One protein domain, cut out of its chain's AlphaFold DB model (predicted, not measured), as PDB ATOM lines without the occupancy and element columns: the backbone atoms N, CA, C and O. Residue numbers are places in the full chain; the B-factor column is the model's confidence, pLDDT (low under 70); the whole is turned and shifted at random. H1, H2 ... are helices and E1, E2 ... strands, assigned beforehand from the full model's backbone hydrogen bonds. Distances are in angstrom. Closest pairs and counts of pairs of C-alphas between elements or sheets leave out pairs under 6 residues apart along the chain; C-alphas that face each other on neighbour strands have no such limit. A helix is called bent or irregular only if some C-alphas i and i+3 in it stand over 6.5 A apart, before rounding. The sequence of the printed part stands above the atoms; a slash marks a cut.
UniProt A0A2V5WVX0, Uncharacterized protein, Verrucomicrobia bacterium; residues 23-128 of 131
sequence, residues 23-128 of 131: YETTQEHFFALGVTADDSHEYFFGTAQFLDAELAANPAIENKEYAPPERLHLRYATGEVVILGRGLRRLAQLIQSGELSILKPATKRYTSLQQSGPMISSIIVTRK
ATOM      1  N   TYR A  23     187.045 172.665 208.217       89.62
ATOM      2  CA  TYR A  23     186.826 173.321 209.480       89.62
ATOM      3  C   TYR A  23     187.118 174.810 209.371       89.62
ATOM      4  O   TYR A  23     187.879 175.233 208.505       89.62
ATOM      5  N   GLU A  24     186.540 175.575 210.286       89.75
ATOM      6  CA  GLU A  24     186.840 176.991 210.465       89.75
ATOM      7  C   GLU A  24     187.329 177.217 211.895       89.75
ATOM      8  O   GLU A  24     186.914 176.524 212.833       89.75
ATOM      9  N   THR A  25     188.251 178.165 212.051       87.06
ATOM     10  CA  THR A  25     188.772 178.573 213.357       87.06
ATOM     11  C   THR A  25     188.384 180.003 213.669       87.06
ATOM     12  O   THR A  25     188.274 180.837 212.771       87.06
ATOM     13  N   THR A  26     188.260 180.307 214.949       81.50
ATOM     14  CA  THR A  26     187.940 181.635 215.468       81.50
ATOM     15  C   THR A  26     189.036 182.105 216.424       81.50
ATOM     16  O   THR A  26     189.686 181.295 217.081       81.50
ATOM     17  N   GLN A  27     189.248 183.422 216.490       71.62
ATOM     18  CA  GLN A  27     190.114 184.057 217.495       71.62
ATOM     19  C   GLN A  27     189.364 184.343 218.809       71.62
ATOM     20  O   GLN A  27     189.984 184.681 219.812       71.62
ATOM     21  N   GLU A  28     188.037 184.201 218.803       75.50
ATOM     22  CA  GLU A  28     187.153 184.378 219.956       75.50
ATOM     23  C   GLU A  28     186.547 183.035 220.377       75.50
ATOM     24  O   GLU A  28     186.176 182.229 219.522       75.50
ATOM     25  N   HIS A  29     186.397 182.798 221.683       66.69
ATOM     26  CA  HIS A  29     185.759 181.581 222.189       66.69
ATOM     27  C   HIS A  29     184.293 181.497 221.744       66.69
ATOM     28  O   HIS A  29     183.481 182.361 222.077       66.69
ATOM     29  N   PHE A  30     183.942 180.431 221.021       72.00
ATOM     30  CA  PHE A  30     182.575 180.203 220.555       72.00
ATOM     31  C   PHE A  30     181.730 179.460 221.599       72.00
ATOM     32  O   PHE A  30     182.190 178.542 222.281       72.00
ATOM     33  N   PHE A  31     180.450 179.821 221.694       82.25
ATOM     34  CA  PHE A  31     179.504 179.169 222.610       82.25
ATOM     35  C   PHE A  31     179.026 177.798 222.110       82.25
ATOM     36  O   PHE A  31     178.495 177.006 222.891       82.25
ATOM     37  N   ALA A  32     179.200 177.508 220.820       89.44
ATOM     38  CA  ALA A  32     178.780 176.256 220.210       89.44
ATOM     39  C   ALA A  32     179.690 175.849 219.045       89.44
ATOM     40  O   ALA A  32     180.189 176.696 218.315       89.44
ATOM     41  N   LEU A  33     179.851 174.544 218.847       92.31
ATOM     42  CA  LEU A  33     180.464 173.963 217.660       92.31
ATOM     43  C   LEU A  33     179.376 173.723 216.606       92.31
ATOM     44  O   LEU A  33     178.432 172.970 216.861       92.31
ATOM     45  N   GLY A  34     179.510 174.358 215.441       94.38
ATOM     46  CA  GLY A  34     178.686 174.084 214.266       94.38
ATOM     47  C   GLY A  34     179.186 172.840 213.534       94.38
ATOM     48  O   GLY A  34     180.379 172.710 213.264       94.38
ATOM     49  N   VAL A  35     178.290 171.913 213.215       95.12
ATOM     50  CA  VAL A  35     178.624 170.635 212.581       95.12
ATOM     51  C   VAL A  35     177.664 170.369 211.433       95.12
ATOM     52  O   VAL A  35     176.493 170.078 211.661       95.12
ATOM     53  N   THR A  36     178.160 170.413 210.201       95.56
ATOM     54  CA  THR A  36     177.439 169.888 209.039       95.56
ATOM     55  C   THR A  36     177.724 168.395 208.939       95.56
ATOM     56  O   THR A  36     178.878 168.011 208.762       95.56
ATOM     57  N   ALA A  37     176.711 167.544 209.075       94.00
ATOM     58  CA  ALA A  37     176.887 166.093 208.991       94.00
ATOM     59  C   ALA A  37     176.609 165.553 207.577       94.00
ATOM     60  O   ALA A  37     176.139 166.268 206.689       94.00
ATOM     61  N   ASP A  38     176.907 164.273 207.355       93.25
ATOM     62  CA  ASP A  38     176.719 163.608 206.057       93.25
ATOM     63  C   ASP A  38     175.245 163.530 205.625       93.25
ATOM     64  O   ASP A  38     174.946 163.423 204.435       93.25
ATOM     65  N   ASP A  39     174.317 163.619 206.578       92.81
ATOM     66  CA  ASP A  39     172.876 163.718 206.329       92.81
ATOM     67  C   ASP A  39     172.442 165.105 205.814       92.81
ATOM     68  O   ASP A  39     171.257 165.331 205.586       92.81
ATOM     69  N   SER A  40     173.400 166.011 205.580       89.38
ATOM     70  CA  SER A  40     173.197 167.394 205.129       89.38
ATOM     71  C   SER A  40     172.470 168.296 206.130       89.38
ATOM     72  O   SER A  40     172.056 169.394 205.759       89.38
ATOM     73  N   HIS A  41     172.341 167.879 207.392       93.25
ATOM     74  CA  HIS A  41     171.852 168.743 208.460       93.25
ATOM     75  C   HIS A  41     172.991 169.495 209.147       93.25
ATOM     76  O   HIS A  41     174.119 169.011 209.275       93.25
ATOM     77  N   GLU A  42     172.654 170.686 209.632       94.12
ATOM     78  CA  GLU A  42     173.509 171.485 210.500       94.12
ATOM     79  C   GLU A  42     173.090 171.287 211.957       94.12
ATOM     80  O   GLU A  42     171.935 171.486 212.338       94.12
ATOM     81  N   TYR A  43     174.054 170.898 212.780       94.56
ATOM     82  CA  TYR A  43     173.896 170.689 214.209       94.56
ATOM     83  C   TYR A  43     174.741 171.701 214.972       94.56
ATOM     84  O   TYR A  43     175.863 172.009 214.580       94.56
ATOM     85  N   PHE A  44     174.226 172.167 216.106       93.62
ATOM     86  CA  PHE A  44     174.960 173.048 217.009       93.62
ATOM     87  C   PHE A  44     175.100 172.376 218.370       93.62
ATOM     88  O   PHE A  44     174.104 172.016 219.005       93.62
ATOM     89  N   PHE A  45     176.344 172.210 218.815       93.12
ATOM     90  CA  PHE A  45     176.674 171.603 220.100       93.12
ATOM     91  C   PHE A  45     177.270 172.643 221.036       93.12
ATOM     92  O   PHE A  45     178.350 173.163 220.775       93.12
ATOM     93  N   GLY A  46     176.575 172.947 222.134       91.38
ATOM     94  CA  GLY A  46     177.062 173.911 223.119       91.38
ATOM     95  C   GLY A  46     178.376 173.449 223.749       91.38
ATOM     96  O   GLY A  46     178.470 172.315 224.221       91.38
ATOM     97  N   THR A  47     179.378 174.325 223.809       87.00
ATOM     98  CA  THR A  47     180.693 173.999 224.394       87.00
ATOM     99  C   THR A  47     180.586 173.665 225.883       87.00
ATOM    100  O   THR A  47     181.248 172.748 226.357       87.00
ATOM    101  N   ALA A  48     179.650 174.298 226.600       89.12
ATOM    102  CA  ALA A  48     179.324 173.983 227.996       89.12
ATOM    103  C   ALA A  48     178.727 172.575 228.214       89.12
ATOM    104  O   ALA A  48     178.616 172.127 229.351       89.12
ATOM    105  N   GLN A  49     178.314 171.881 227.147       90.62
ATOM    106  CA  GLN A  49     177.774 170.518 227.203       90.62
ATOM    107  C   GLN A  49     178.801 169.453 226.805       90.62
ATOM    108  O   GLN A  49     178.436 168.279 226.708       90.62
ATOM    109  N   PHE A  50     180.043 169.848 226.517       92.25
ATOM    110  CA  PHE A  50     181.112 168.931 226.143       92.25
ATOM    111  C   PHE A  50     181.498 168.048 227.334       92.25
ATOM    112  O   PHE A  50     181.730 168.547 228.433       92.25
ATOM    113  N   LEU A  51     181.534 166.734 227.114       93.94
ATOM    114  CA  LEU A  51     181.839 165.747 228.149       93.94
ATOM    115  C   LEU A  51     183.253 165.197 227.973       93.94
ATOM    116  O   LEU A  51     184.056 165.252 228.901       93.94
ATOM    117  N   ASP A  52     183.553 164.674 226.784       94.50
ATOM    118  CA  ASP A  52     184.845 164.086 226.455       94.50
ATOM    119  C   ASP A  52     185.080 164.062 224.930       94.50
ATOM    120  O   ASP A  52     184.173 164.309 224.123       94.50
ATOM    121  N   ALA A  53     186.329 163.786 224.543       94.75
ATOM    122  CA  ALA A  53     186.691 163.443 223.175       94.75
ATOM    123  C   ALA A  53     187.711 162.303 223.145       94.75
ATOM    124  O   ALA A  53     188.657 162.279 223.935       94.75
ATOM    125  N   GLU A  54     187.564 161.415 222.167       96.06
ATOM    126  CA  GLU A  54     188.448 160.275 221.946       96.06
ATOM    127  C   GLU A  54     188.971 160.268 220.505       96.06
ATOM    128  O   GLU A  54     188.193 160.258 219.549       96.06
ATOM    129  N   LEU A  55     190.298 160.257 220.346       95.50
ATOM    130  CA  LEU A  55     190.967 160.051 219.062       95.50
ATOM    131  C   LEU A  55     191.513 158.623 218.998       95.50
ATOM    132  O   LEU A  55     192.390 158.263 219.783       95.50
ATOM    133  N   ALA A  56     191.051 157.852 218.021       93.69
ATOM    134  CA  ALA A  56     191.433 156.460 217.817       93.69
ATOM    135  C   ALA A  56     191.699 156.159 216.333       93.69
ATOM    136  O   ALA A  56     191.343 156.934 215.438       93.69
ATOM    137  N   ALA A  57     192.315 155.008 216.060       89.31
ATOM    138  CA  ALA A  57     192.337 154.455 214.710       89.31
ATOM    139  C   ALA A  57     190.908 154.102 214.275       89.31
ATOM    140  O   ALA A  57     190.076 153.703 215.094       89.31
ATOM    141  N   ASN A  58     190.603 154.239 212.985       85.00
ATOM    142  CA  ASN A  58     189.305 153.806 212.483       85.00
ATOM    143  C   ASN A  58     189.246 152.264 212.431       85.00
ATOM    144  O   ASN A  58     189.994 151.660 211.660       85.00
ATOM    145  N   PRO A  59     188.329 151.606 213.165       77.25
ATOM    146  CA  PRO A  59     188.235 150.143 213.181       77.25
ATOM    147  C   PRO A  59     187.869 149.550 211.809       77.25
ATOM    148  O   PRO A  59     188.086 148.369 211.551       77.25
ATOM    149  N   ALA A  60     187.329 150.359 210.891       78.50
ATOM    150  CA  ALA A  60     187.009 149.904 209.544       78.50
ATOM    151  C   ALA A  60     188.245 149.656 208.660       78.50
ATOM    152  O   ALA A  60     188.087 149.017 207.624       78.50
ATOM    153  N   ILE A  61     189.443 150.122 209.043       73.69
ATOM    154  CA  ILE A  61     190.687 149.936 208.266       73.69
ATOM    155  C   ILE A  61     191.029 148.459 208.110       73.69
ATOM    156  O   ILE A  61     191.395 148.033 207.020       73.69
ATOM    157  N   GLU A  62     190.842 147.664 209.163       70.88
ATOM    158  CA  GLU A  62     191.107 146.220 209.129       70.88
ATOM    159  C   GLU A  62     190.244 145.498 208.083       70.88
ATOM    160  O   GLU A  62     190.644 144.480 207.528       70.88
ATOM    161  N   ASN A  63     189.069 146.058 207.783       71.62
ATOM    162  CA  ASN A  63     188.078 145.462 206.892       71.62
ATOM    163  C   ASN A  63     188.020 146.129 205.507       71.62
ATOM    164  O   ASN A  63     187.386 145.597 204.595       71.62
ATOM    165  N   LYS A  64     188.610 147.319 205.343       71.56
ATOM    166  CA  LYS A  64     188.527 148.138 204.126       71.56
ATOM    167  C   LYS A  64     189.830 148.913 203.939       71.56
ATOM    168  O   LYS A  64     190.064 149.909 204.617       71.56
ATOM    169  N   GLU A  65     190.605 148.515 202.934       66.06
ATOM    170  CA  GLU A  65     191.905 149.108 202.576       66.06
ATOM    171  C   GLU A  65     191.850 150.633 202.341       66.06
ATOM    172  O   GLU A  65     192.815 151.343 202.602       66.06
ATOM    173  N   TYR A  66     190.694 151.155 201.919       69.69
ATOM    174  CA  TYR A  66     190.475 152.586 201.666       69.69
ATOM    175  C   TYR A  66     189.682 153.308 202.768       69.69
ATOM    176  O   TYR A  66     189.176 154.410 202.538       69.69
ATOM    177  N   ALA A  67     189.502 152.703 203.947       68.81
ATOM    178  CA  ALA A  67     188.836 153.387 205.050       68.81
ATOM    179  C   ALA A  67     189.671 154.587 205.541       68.81
ATOM    180  O   ALA A  67     190.901 154.516 205.570       68.81
ATOM    181  N   PRO A  68     189.024 155.688 205.973       76.25
ATOM    182  CA  PRO A  68     189.724 156.813 206.587       76.25
ATOM    183  C   PRO A  68     190.553 156.342 207.789       76.25
ATOM    184  O   PRO A  68     190.033 155.542 208.560       76.25
ATOM    185  N   PRO A  69     191.799 156.804 207.981       83.44
ATOM    186  CA  PRO A  69     192.706 156.219 208.969       83.44
ATOM    187  C   PRO A  69     192.368 156.553 210.432       83.44
ATOM    188  O   PRO A  69     192.722 155.810 211.346       83.44
ATOM    189  N   GLU A  70     191.696 157.674 210.685       92.50
ATOM    190  CA  GLU A  70     191.448 158.176 212.036       92.50
ATOM    191  C   GLU A  70     189.953 158.372 212.296       92.50
ATOM    192  O   GLU A  70     189.181 158.731 211.399       92.50
ATOM    193  N   ARG A  71     189.567 158.171 213.557       94.94
ATOM    194  CA  ARG A  71     188.242 158.439 214.111       94.94
ATOM    195  C   ARG A  71     188.390 159.376 215.307       94.94
ATOM    196  O   ARG A  71     189.112 159.060 216.246       94.94
ATOM    197  N   LEU A  72     187.671 160.493 215.288       96.62
ATOM    198  CA  LEU A  72     187.518 161.397 216.426       96.62
ATOM    199  C   LEU A  72     186.058 161.365 216.884       96.62
ATOM    200  O   LEU A  72     185.156 161.686 216.113       96.62
ATOM    201  N   HIS A  73     185.822 160.947 218.124       97.38
ATOM    202  CA  HIS A  73     184.496 160.875 218.734       97.38
ATOM    203  C   HIS A  73     184.369 161.982 219.770       97.38
ATOM    204  O   HIS A  73     185.151 162.033 220.710       97.38
ATOM    205  N   LEU A  74     183.407 162.879 219.575       96.56
ATOM    206  CA  LEU A  74     183.076 163.957 220.500       96.56
ATOM    207  C   LEU A  74     181.766 163.617 221.196       96.56
ATOM    208  O   LEU A  74     180.765 163.322 220.529       96.56
ATOM    209  N   ARG A  75     181.752 163.681 222.524       96.56
ATOM    210  CA  ARG A  75     180.570 163.360 223.323       96.56
ATOM    211  C   ARG A  75     180.061 164.605 224.019       96.56
ATOM    212  O   ARG A  75     180.777 165.272 224.764       96.56
ATOM    213  N   TYR A  76     178.786 164.887 223.788       95.19
ATOM    214  CA  TYR A  76     178.057 165.981 224.404       95.19
ATOM    215  C   TYR A  76     176.908 165.434 225.256       95.19
ATOM    216  O   TYR A  76     176.423 164.304 225.092       95.19
ATOM    217  N   ALA A  77     176.417 166.266 226.171       94.44
ATOM    218  CA  ALA A  77     175.227 165.946 226.953       94.44
ATOM    219  C   ALA A  77     174.003 165.663 226.058       94.44
ATOM    220  O   ALA A  77     173.209 164.785 226.378       94.44
ATOM    221  N   THR A  78     173.889 166.344 224.915       93.44
ATOM    222  CA  THR A  78     172.734 166.297 223.996       93.44
ATOM    223  C   THR A  78     172.908 165.366 222.791       93.44
ATOM    224  O   THR A  78     171.977 165.179 222.006       93.44
ATOM    225  N   GLY A  79     174.080 164.757 222.620       95.44
ATOM    226  CA  GLY A  79     174.361 163.894 221.478       95.44
ATOM    227  C   GLY A  79     175.837 163.568 221.325       95.44
ATOM    228  O   GLY A  79     176.651 163.857 222.199       95.44
ATOM    229  N   GLU A  80     176.176 162.960 220.202       96.81
ATOM    230  CA  GLU A  80     177.530 162.544 219.862       96.81
ATOM    231  C   GLU A  80     177.850 162.918 218.415       96.81
ATOM    232  O   GLU A  80     176.977 162.873 217.543       96.81
ATOM    233  N   VAL A  81     179.113 163.261 218.167       97.19
ATOM    234  CA  VAL A  81     179.648 163.568 216.838       97.19
ATOM    235  C   VAL A  81     180.811 162.628 216.564       97.19
ATOM    236  O   VAL A  81     181.785 162.596 217.312       97.19
ATOM    237  N   VAL A  82     180.725 161.857 215.488       96.88
ATOM    238  CA  VAL A  82     181.795 160.970 215.027       96.88
ATOM    239  C   VAL A  82     182.358 161.527 213.733       96.88
ATOM    240  O   VAL A  82     181.642 161.671 212.748       96.88
ATOM    241  N   ILE A  83     183.655 161.811 213.733       95.62
ATOM    242  CA  ILE A  83     184.389 162.389 212.611       95.62
ATOM    243  C   ILE A  83     185.369 161.334 212.109       95.62
ATOM    244  O   ILE A  83     186.183 160.823 212.879       95.62
ATOM    245  N   LEU A  84     185.313 161.019 210.818       94.06
ATOM    246  CA  LEU A  84     186.245 160.099 210.167       94.06
ATOM    247  C   LEU A  84     187.117 160.858 209.179       94.06
ATOM    248  O   LEU A  84     186.619 161.666 208.388       94.06
ATOM    249  N   GLY A  85     188.413 160.577 209.159       91.69
ATOM    250  CA  GLY A  85     189.324 161.320 208.300       91.69
ATOM    251  C   GLY A  85     190.790 161.040 208.565       91.69
ATOM    252  O   GLY A  85     191.167 159.944 208.971       91.69
ATOM    253  N   ARG A  86     191.615 162.051 208.301       89.75
ATOM    254  CA  ARG A  86     193.054 162.068 208.581       89.75
ATOM    255  C   ARG A  86     193.475 163.435 209.111       89.75
ATOM    256  O   ARG A  86     192.826 164.437 208.820       89.75
ATOM    257  N   GLY A  87     194.580 163.486 209.844       88.75
ATOM    258  CA  GLY A  87     195.034 164.697 210.527       88.75
ATOM    259  C   GLY A  87     194.088 165.154 211.645       88.75
ATOM    260  O   GLY A  87     194.143 166.318 212.044       88.75
ATOM    261  N   LEU A  88     193.227 164.273 212.170       93.31
ATOM    262  CA  LEU A  88     192.185 164.626 213.142       93.31
ATOM    263  C   LEU A  88     192.760 165.059 214.495       93.31
ATOM    264  O   LEU A  88     192.107 165.797 215.231       93.31
ATOM    265  N   ARG A  89     194.014 164.700 214.801       92.06
ATOM    266  CA  ARG A  89     194.735 165.218 215.977       92.06
ATOM    267  C   ARG A  89     194.757 166.746 216.029       92.06
ATOM    268  O   ARG A  89     194.646 167.312 217.111       92.06
ATOM    269  N   ARG A  90     194.878 167.419 214.881       90.25
ATOM    270  CA  ARG A  90     194.853 168.886 214.837       90.25
ATOM    271  C   ARG A  90     193.475 169.433 215.206       90.25
ATOM    272  O   ARG A  90     193.407 170.425 215.918       90.25
ATOM    273  N   LEU A  91     192.397 168.777 214.775       92.06
ATOM    274  CA  LEU A  91     191.036 169.163 215.162       92.06
ATOM    275  C   LEU A  91     190.823 168.978 216.664       92.06
ATOM    276  O   LEU A  91     190.306 169.874 217.315       92.06
ATOM    277  N   ALA A  92     191.300 167.865 217.230       92.06
ATOM    278  CA  ALA A  92     191.244 167.638 218.672       92.06
ATOM    279  C   ALA A  92     191.968 168.747 219.461       92.06
ATOM    280  O   ALA A  92     191.446 169.217 220.468       92.06
ATOM    281  N   GLN A  93     193.123 169.220 218.980       91.19
ATOM    282  CA  GLN A  93     193.830 170.358 219.582       91.19
ATOM    283  C   GLN A  93     193.021 171.661 219.506       91.19
ATOM    284  O   GLN A  93     192.963 172.380 220.494       91.19
ATOM    285  N   LEU A  94     192.379 171.946 218.366       89.06
ATOM    286  CA  LEU A  94     191.547 173.145 218.185       89.06
ATOM    287  C   LEU A  94     190.279 173.120 219.054       89.06
ATOM    288  O   LEU A  94     189.811 174.160 219.508       89.06
ATOM    289  N   ILE A  95     189.726 171.931 219.308       88.94
ATOM    290  CA  ILE A  95     188.621 171.751 220.260       88.94
ATOM    291  C   ILE A  95     189.105 172.051 221.678       88.94
ATOM    292  O   ILE A  95     188.443 172.782 222.405       88.94
ATOM    293  N   GLN A  96     190.274 171.525 222.059       86.88
ATOM    294  CA  GLN A  96     190.858 171.761 223.381       86.88
ATOM    295  C   GLN A  96     191.197 173.236 223.629       86.88
ATOM    296  O   GLN A  96     191.032 173.704 224.753       86.88
ATOM    297  N   SER A  97     191.646 173.974 222.610       85.94
ATOM    298  CA  SER A  97     191.899 175.418 222.715       85.94
ATOM    299  C   SER A  97     190.629 176.272 222.622       85.94
ATOM    300  O   SER A  97     190.680 177.472 222.892       85.94
ATOM    301  N   GLY A  98     189.481 175.679 222.270       84.44
ATOM    302  CA  GLY A  98     188.228 176.407 222.061       84.44
ATOM    303  C   GLY A  98     188.252 177.316 220.828       84.44
ATOM    304  O   GLY A  98     187.513 178.297 220.783       84.44
ATOM    305  N   GLU A  99     189.113 177.008 219.857       87.81
ATOM    306  CA  GLU A  99     189.329 177.794 218.635       87.81
ATOM    307  C   GLU A  99     188.558 177.232 217.434       87.81
ATOM    308  O   GLU A  99     188.560 177.840 216.369       87.81
ATOM    309  N   LEU A 100     187.917 176.067 217.567       89.31
ATOM    310  CA  LEU A 100     187.158 175.429 216.491       89.31
ATOM    311  C   LEU A 100     185.704 175.928 216.463       89.31
ATOM    312  O   LEU A 100     184.972 175.714 217.428       89.31
ATOM    313  N   SER A 101     185.272 176.543 215.357       90.62
ATOM    314  CA  SER A 101     183.907 177.081 215.216       90.62
ATOM    315  C   SER A 101     182.987 176.184 214.389       90.62
ATOM    316  O   SER A 101     181.860 175.913 214.804       90.62
ATOM    317  N   ILE A 102     183.451 175.711 213.228       91.50
ATOM    318  CA  ILE A 102     182.649 174.928 212.275       91.50
ATOM    319  C   ILE A 102     183.412 173.677 211.843       91.50
ATOM    320  O   ILE A 102     184.628 173.717 211.660       91.50
ATOM    321  N   LEU A 103     182.686 172.575 211.646       93.31
ATOM    322  CA  LEU A 103     183.144 171.331 211.033       93.31
ATOM    323  C   LEU A 103     182.215 170.899 209.899       93.31
ATOM    324  O   LEU A 103     180.995 170.911 210.050       93.31
ATOM    325  N   LYS A 104     182.798 170.440 208.790       93.44
ATOM    326  CA  LYS A 104     182.072 169.858 207.654       93.44
ATOM    327  C   LYS A 104     182.925 168.822 206.905       93.44
ATOM    328  O   LYS A 104     184.151 168.956 206.869       93.44
ATOM    329  N   PRO A 105     182.318 167.802 206.274       90.69
ATOM    330  CA  PRO A 105     183.035 166.888 205.398       90.69
ATOM    331  C   PRO A 105     183.678 167.616 204.215       90.69
ATOM    332  O   PRO A 105     183.133 168.579 203.671       90.69
ATOM    333  N   ALA A 106     184.824 167.111 203.764       86.50
ATOM    334  CA  ALA A 106     185.449 167.536 202.525       86.50
ATOM    335  C   ALA A 106     184.520 167.241 201.344       86.50
ATOM    336  O   ALA A 106     184.004 166.130 201.180       86.50
ATOM    337  N   THR A 107     184.381 168.205 200.438       76.56
ATOM    338  CA  THR A 107     183.648 167.968 199.196       76.56
ATOM    339  C   THR A 107     184.392 166.918 198.355       76.56
ATOM    340  O   THR A 107     185.589 167.061 198.098       76.56
ATOM    341  N   LYS A 108     183.683 165.889 197.853       65.69
ATOM    342  CA  LYS A 108     184.241 164.736 197.096       65.69
ATOM    343  C   LYS A 108     185.202 165.097 195.953       65.69
ATOM    344  O   LYS A 108     186.025 164.280 195.566       65.69
ATOM    345  N   ARG A 109     185.096 166.306 195.392       60.44
ATOM    346  CA  ARG A 109     185.954 166.793 194.297       60.44
ATOM    347  C   ARG A 109     187.374 167.161 194.737       60.44
ATOM    348  O   ARG A 109     188.239 167.311 193.884       60.44
ATOM    349  N   TYR A 110     187.610 167.308 196.038       57.47
ATOM    350  CA  TYR A 110     188.856 167.846 196.580       57.47
ATOM    351  C   TYR A 110     189.567 166.901 197.552       57.47
ATOM    352  O   TYR A 110     190.694 167.182 197.955       57.47
ATOM    353  N   THR A 111     188.955 165.762 197.884       57.44
ATOM    354  CA  THR A 111     189.552 164.735 198.751       57.44
ATOM    355  C   THR A 111     190.844 164.155 198.171       57.44
ATOM    356  O   THR A 111     191.739 163.785 198.921       57.44
ATOM    357  N   SER A 112     190.980 164.129 196.841       57.75
ATOM    358  CA  SER A 112     192.197 163.711 196.132       57.75
ATOM    359  C   SER A 112     193.248 164.818 195.972       57.75
ATOM    360  O   SER A 112     194.388 164.527 195.615       57.75
ATOM    361  N   LEU A 113     192.882 166.082 196.218       56.19
ATOM    362  CA  LEU A 113     193.720 167.256 195.944       56.19
ATOM    363  C   LEU A 113     194.307 167.880 197.215       56.19
ATOM    364  O   LEU A 113     195.410 168.426 197.178       56.19
ATOM    365  N   GLN A 114     193.609 167.790 198.349       60.22
ATOM    366  CA  GLN A 114     194.162 168.183 199.644       60.22
ATOM    367  C   GLN A 114     195.156 167.118 200.092       60.22
ATOM    368  O   GLN A 114     194.760 166.083 200.616       60.22
ATOM    369  N   GLN A 115     196.451 167.363 199.876       59.78
ATOM    370  CA  GLN A 115     197.533 166.483 200.337       59.78
ATOM    371  C   GLN A 115     198.045 166.858 201.737       59.78
ATOM    372  O   GLN A 115     198.497 165.972 202.461       59.78
ATOM    373  N   SER A 116     197.857 168.110 202.164       66.94
ATOM    374  CA  SER A 116     198.305 168.647 203.455       66.94
ATOM    375  C   SER A 116     197.126 169.080 204.334       66.94
ATOM    376  O   SER A 116     196.146 169.614 203.819       66.94
ATOM    377  N   GLY A 117     197.247 168.873 205.649       76.31
ATOM    378  CA  GLY A 117     196.273 169.300 206.656       76.31
ATOM    379  C   GLY A 117     195.197 168.260 207.014       76.31
ATOM    380  O   GLY A 117     195.170 167.162 206.448       76.31
ATOM    381  N   PRO A 118     194.332 168.582 207.993       86.12
ATOM    382  CA  PRO A 118     193.207 167.736 208.366       86.12
ATOM    383  C   PRO A 118     192.224 167.607 207.207       86.12
ATOM    384  O   PRO A 118     191.830 168.603 206.605       86.12
ATOM    385  N   MET A 119     191.796 166.383 206.925       88.94
ATOM    386  CA  MET A 119     190.739 166.108 205.960       88.94
ATOM    387  C   MET A 119     189.669 165.278 206.649       88.94
ATOM    388  O   MET A 119     189.955 164.203 207.180       88.94
ATOM    389  N   ILE A 120     188.434 165.760 206.583       91.25
ATOM    390  CA  ILE A 120     187.259 165.064 207.091       91.25
ATOM    391  C   ILE A 120     186.572 164.386 205.917       91.25
ATOM    392  O   ILE A 120     186.224 165.021 204.931       91.25
ATOM    393  N   SER A 121     186.406 163.077 206.000       90.00
ATOM    394  CA  SER A 121     185.736 162.280 204.969       90.00
ATOM    395  C   SER A 121     184.249 162.085 205.240       90.00
ATOM    396  O   SER A 121     183.479 161.936 204.298       90.00
ATOM    397  N   SER A 122     183.871 162.060 206.517       92.25
ATOM    398  CA  SER A 122     182.521 161.767 206.975       92.25
ATOM    399  C   SER A 122     182.330 162.348 208.368       92.25
ATOM    400  O   SER A 122     183.251 162.299 209.197       92.25
ATOM    401  N   ILE A 123     181.143 162.897 208.610       95.56
ATOM    402  CA  ILE A 123     180.681 163.284 209.940       95.56
ATOM    403  C   ILE A 123     179.314 162.657 210.186       95.56
ATOM    404  O   ILE A 123     178.369 162.873 209.429       95.56
ATOM    405  N   ILE A 124     179.200 161.917 211.283       96.38
ATOM    406  CA  ILE A 124     177.962 161.274 211.721       96.38
ATOM    407  C   ILE A 124     177.549 161.906 213.042       96.38
ATOM    408  O   ILE A 124     178.340 161.962 213.985       96.38
ATOM    409  N   VAL A 125     176.300 162.353 213.121       96.88
ATOM    410  CA  VAL A 125     175.720 162.917 214.340       96.88
ATOM    411  C   VAL A 125     174.631 161.990 214.861       96.88
ATOM    412  O   VAL A 125     173.768 161.543 214.113       96.88
ATOM    413  N   THR A 126     174.670 161.698 216.160       96.44
ATOM    414  CA  THR A 126     173.610 160.964 216.867       96.44
ATOM    415  C   THR A 126     173.061 161.838 217.985       96.44
ATOM    416  O   THR A 126     173.800 162.248 218.881       96.44
ATOM    417  N   ARG A 127     171.765 162.157 217.948       92.31
ATOM    418  CA  ARG A 127     171.093 162.932 219.003       92.31
ATOM    419  C   ARG A 127     170.645 161.995 220.119       92.31
ATOM    420  O   ARG A 127     170.169 160.898 219.847       92.31
ATOM    421  N   LYS A 128     170.777 162.435 221.370       88.75
ATOM    422  CA  LYS A 128     170.093 161.780 222.490       88.75
ATOM    423  C   LYS A 128     168.662 162.306 222.506       88.75
ATOM    424  O   LYS A 128     168.468 163.521 222.475       88.75
TER     425      LYS A 128
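This is residues 23 to 128 of the 131 residues of an uncharacterized protein of Verrucomicrobia bacterium (UniProt A0A2V5WVX0). Two four-stranded sheets, E1 E7 E2 E3 and E4 E5 E6 E8, form a sandwich with crossed strands, partly face to face, and helix H2 is set between E1 and E7 of the smaller sheet and E4 and E5 of the larger one. The short helix H1 lies at one end of the larger sheet, far from the smaller one, and a long loop, residues 104 to 118, leads from E7 to E8. The printed part has 106 residues, with two named helices and eight named strands in the order E1 E2 E3 E4 H1 E5 E6 H2 E7 E8. The first sheet is mixed and the second all antiparallel; the class is mixed, helices and strands. The whole is compact, with a radius of gyration of the C-alphas of 13.3 A and spans of 38 by 29 by 24 A.

E1, residues 23 to 25, begins at C-alpha 23, (186.826, 173.321, 209.480). E2 is residues 32 to 36, 12.9 A from first to last C-alpha, and E3 is residues 42 to 46, 13.3 A. E4, residues 50 to 57, is 21.6 A long and begins at C-alpha 50, (181.112, 168.931, 226.143). H1 is residues 59 to 62; it is neither bent nor irregular, but only just: C-alphas 59 and 62 are 6.3 A apart. E5, residues 70 to 76, is 19.8 A long, and E6, residues 79 to 86, is 22.8 A. H2 is residues 88 to 96, 12.6 A, and E7 is residues 100 to 103. E8, residues 119 to 127, is 23.8 A long, bends by 52 degrees at residue 122 and ends at C-alpha 127, (171.093, 162.932, 219.003).

The first sheet runs E1 E7 E2 E3, strand beside strand. E1 and E7 are antiparallel, with N 24 and O 102 at 3.0 A. E7 and E2 are parallel, with N 34 and O 101 at 2.9 A. E2 and E3 are a hairpin, with N 33 and O 45 at 2.8 A. The second sheet, twisted, runs E4 E5 E6 E8. E4 and E5 are antiparallel, with N 54 and O 73 at 2.9 A; E5 and E6 are a hairpin, with N 74 and O 81 at 2.8 A; E6 and E8 are antiparallel, with N 82 and O 124 at 2.8 A. These N and O pairs are within hydrogen-bond range. The two sheets make a sandwich, two sheets face to face: the facing parts are 9.5 A centre to centre, and the strands of one stand at 65 degrees to those of the other. The closest C-alphas of E2 and E8 are those of Thr 36 and Ile 123, 7.4 A apart. H2 is on both sheets. Its height over the first is 10.0 A, over E1 and E7, slantwise to the strands at 34 degrees to E1 on the local plane. Its height over the second is 8.2 A, over E5 and only just over E6, with 3 of its C-alphas falling there; it runs along the strands, at 0 degrees to E5 on the local plane. The closest C-alphas of H2 and E5 are those of Leu 88 and Leu 72, 6.6 A apart. H1 only grazes the second sheet, with residues 59 to 61, and is apart from H2. In H2 every O i to N i+4 pair is within hydrogen-bond range; H1 is too short for such a pair, and its 1 O i to N i+3 pair is not within range.

The C-alphas of Glu 28 and Asn 63 are the two farthest apart, 41.1 A. The printed part has no cut. The link from E7 to E8, 15 residues, is long. The mean pLDDT of the printed part is 86.3; under 70 are residue 29, residues 65 to 67 and residues 108 to 116.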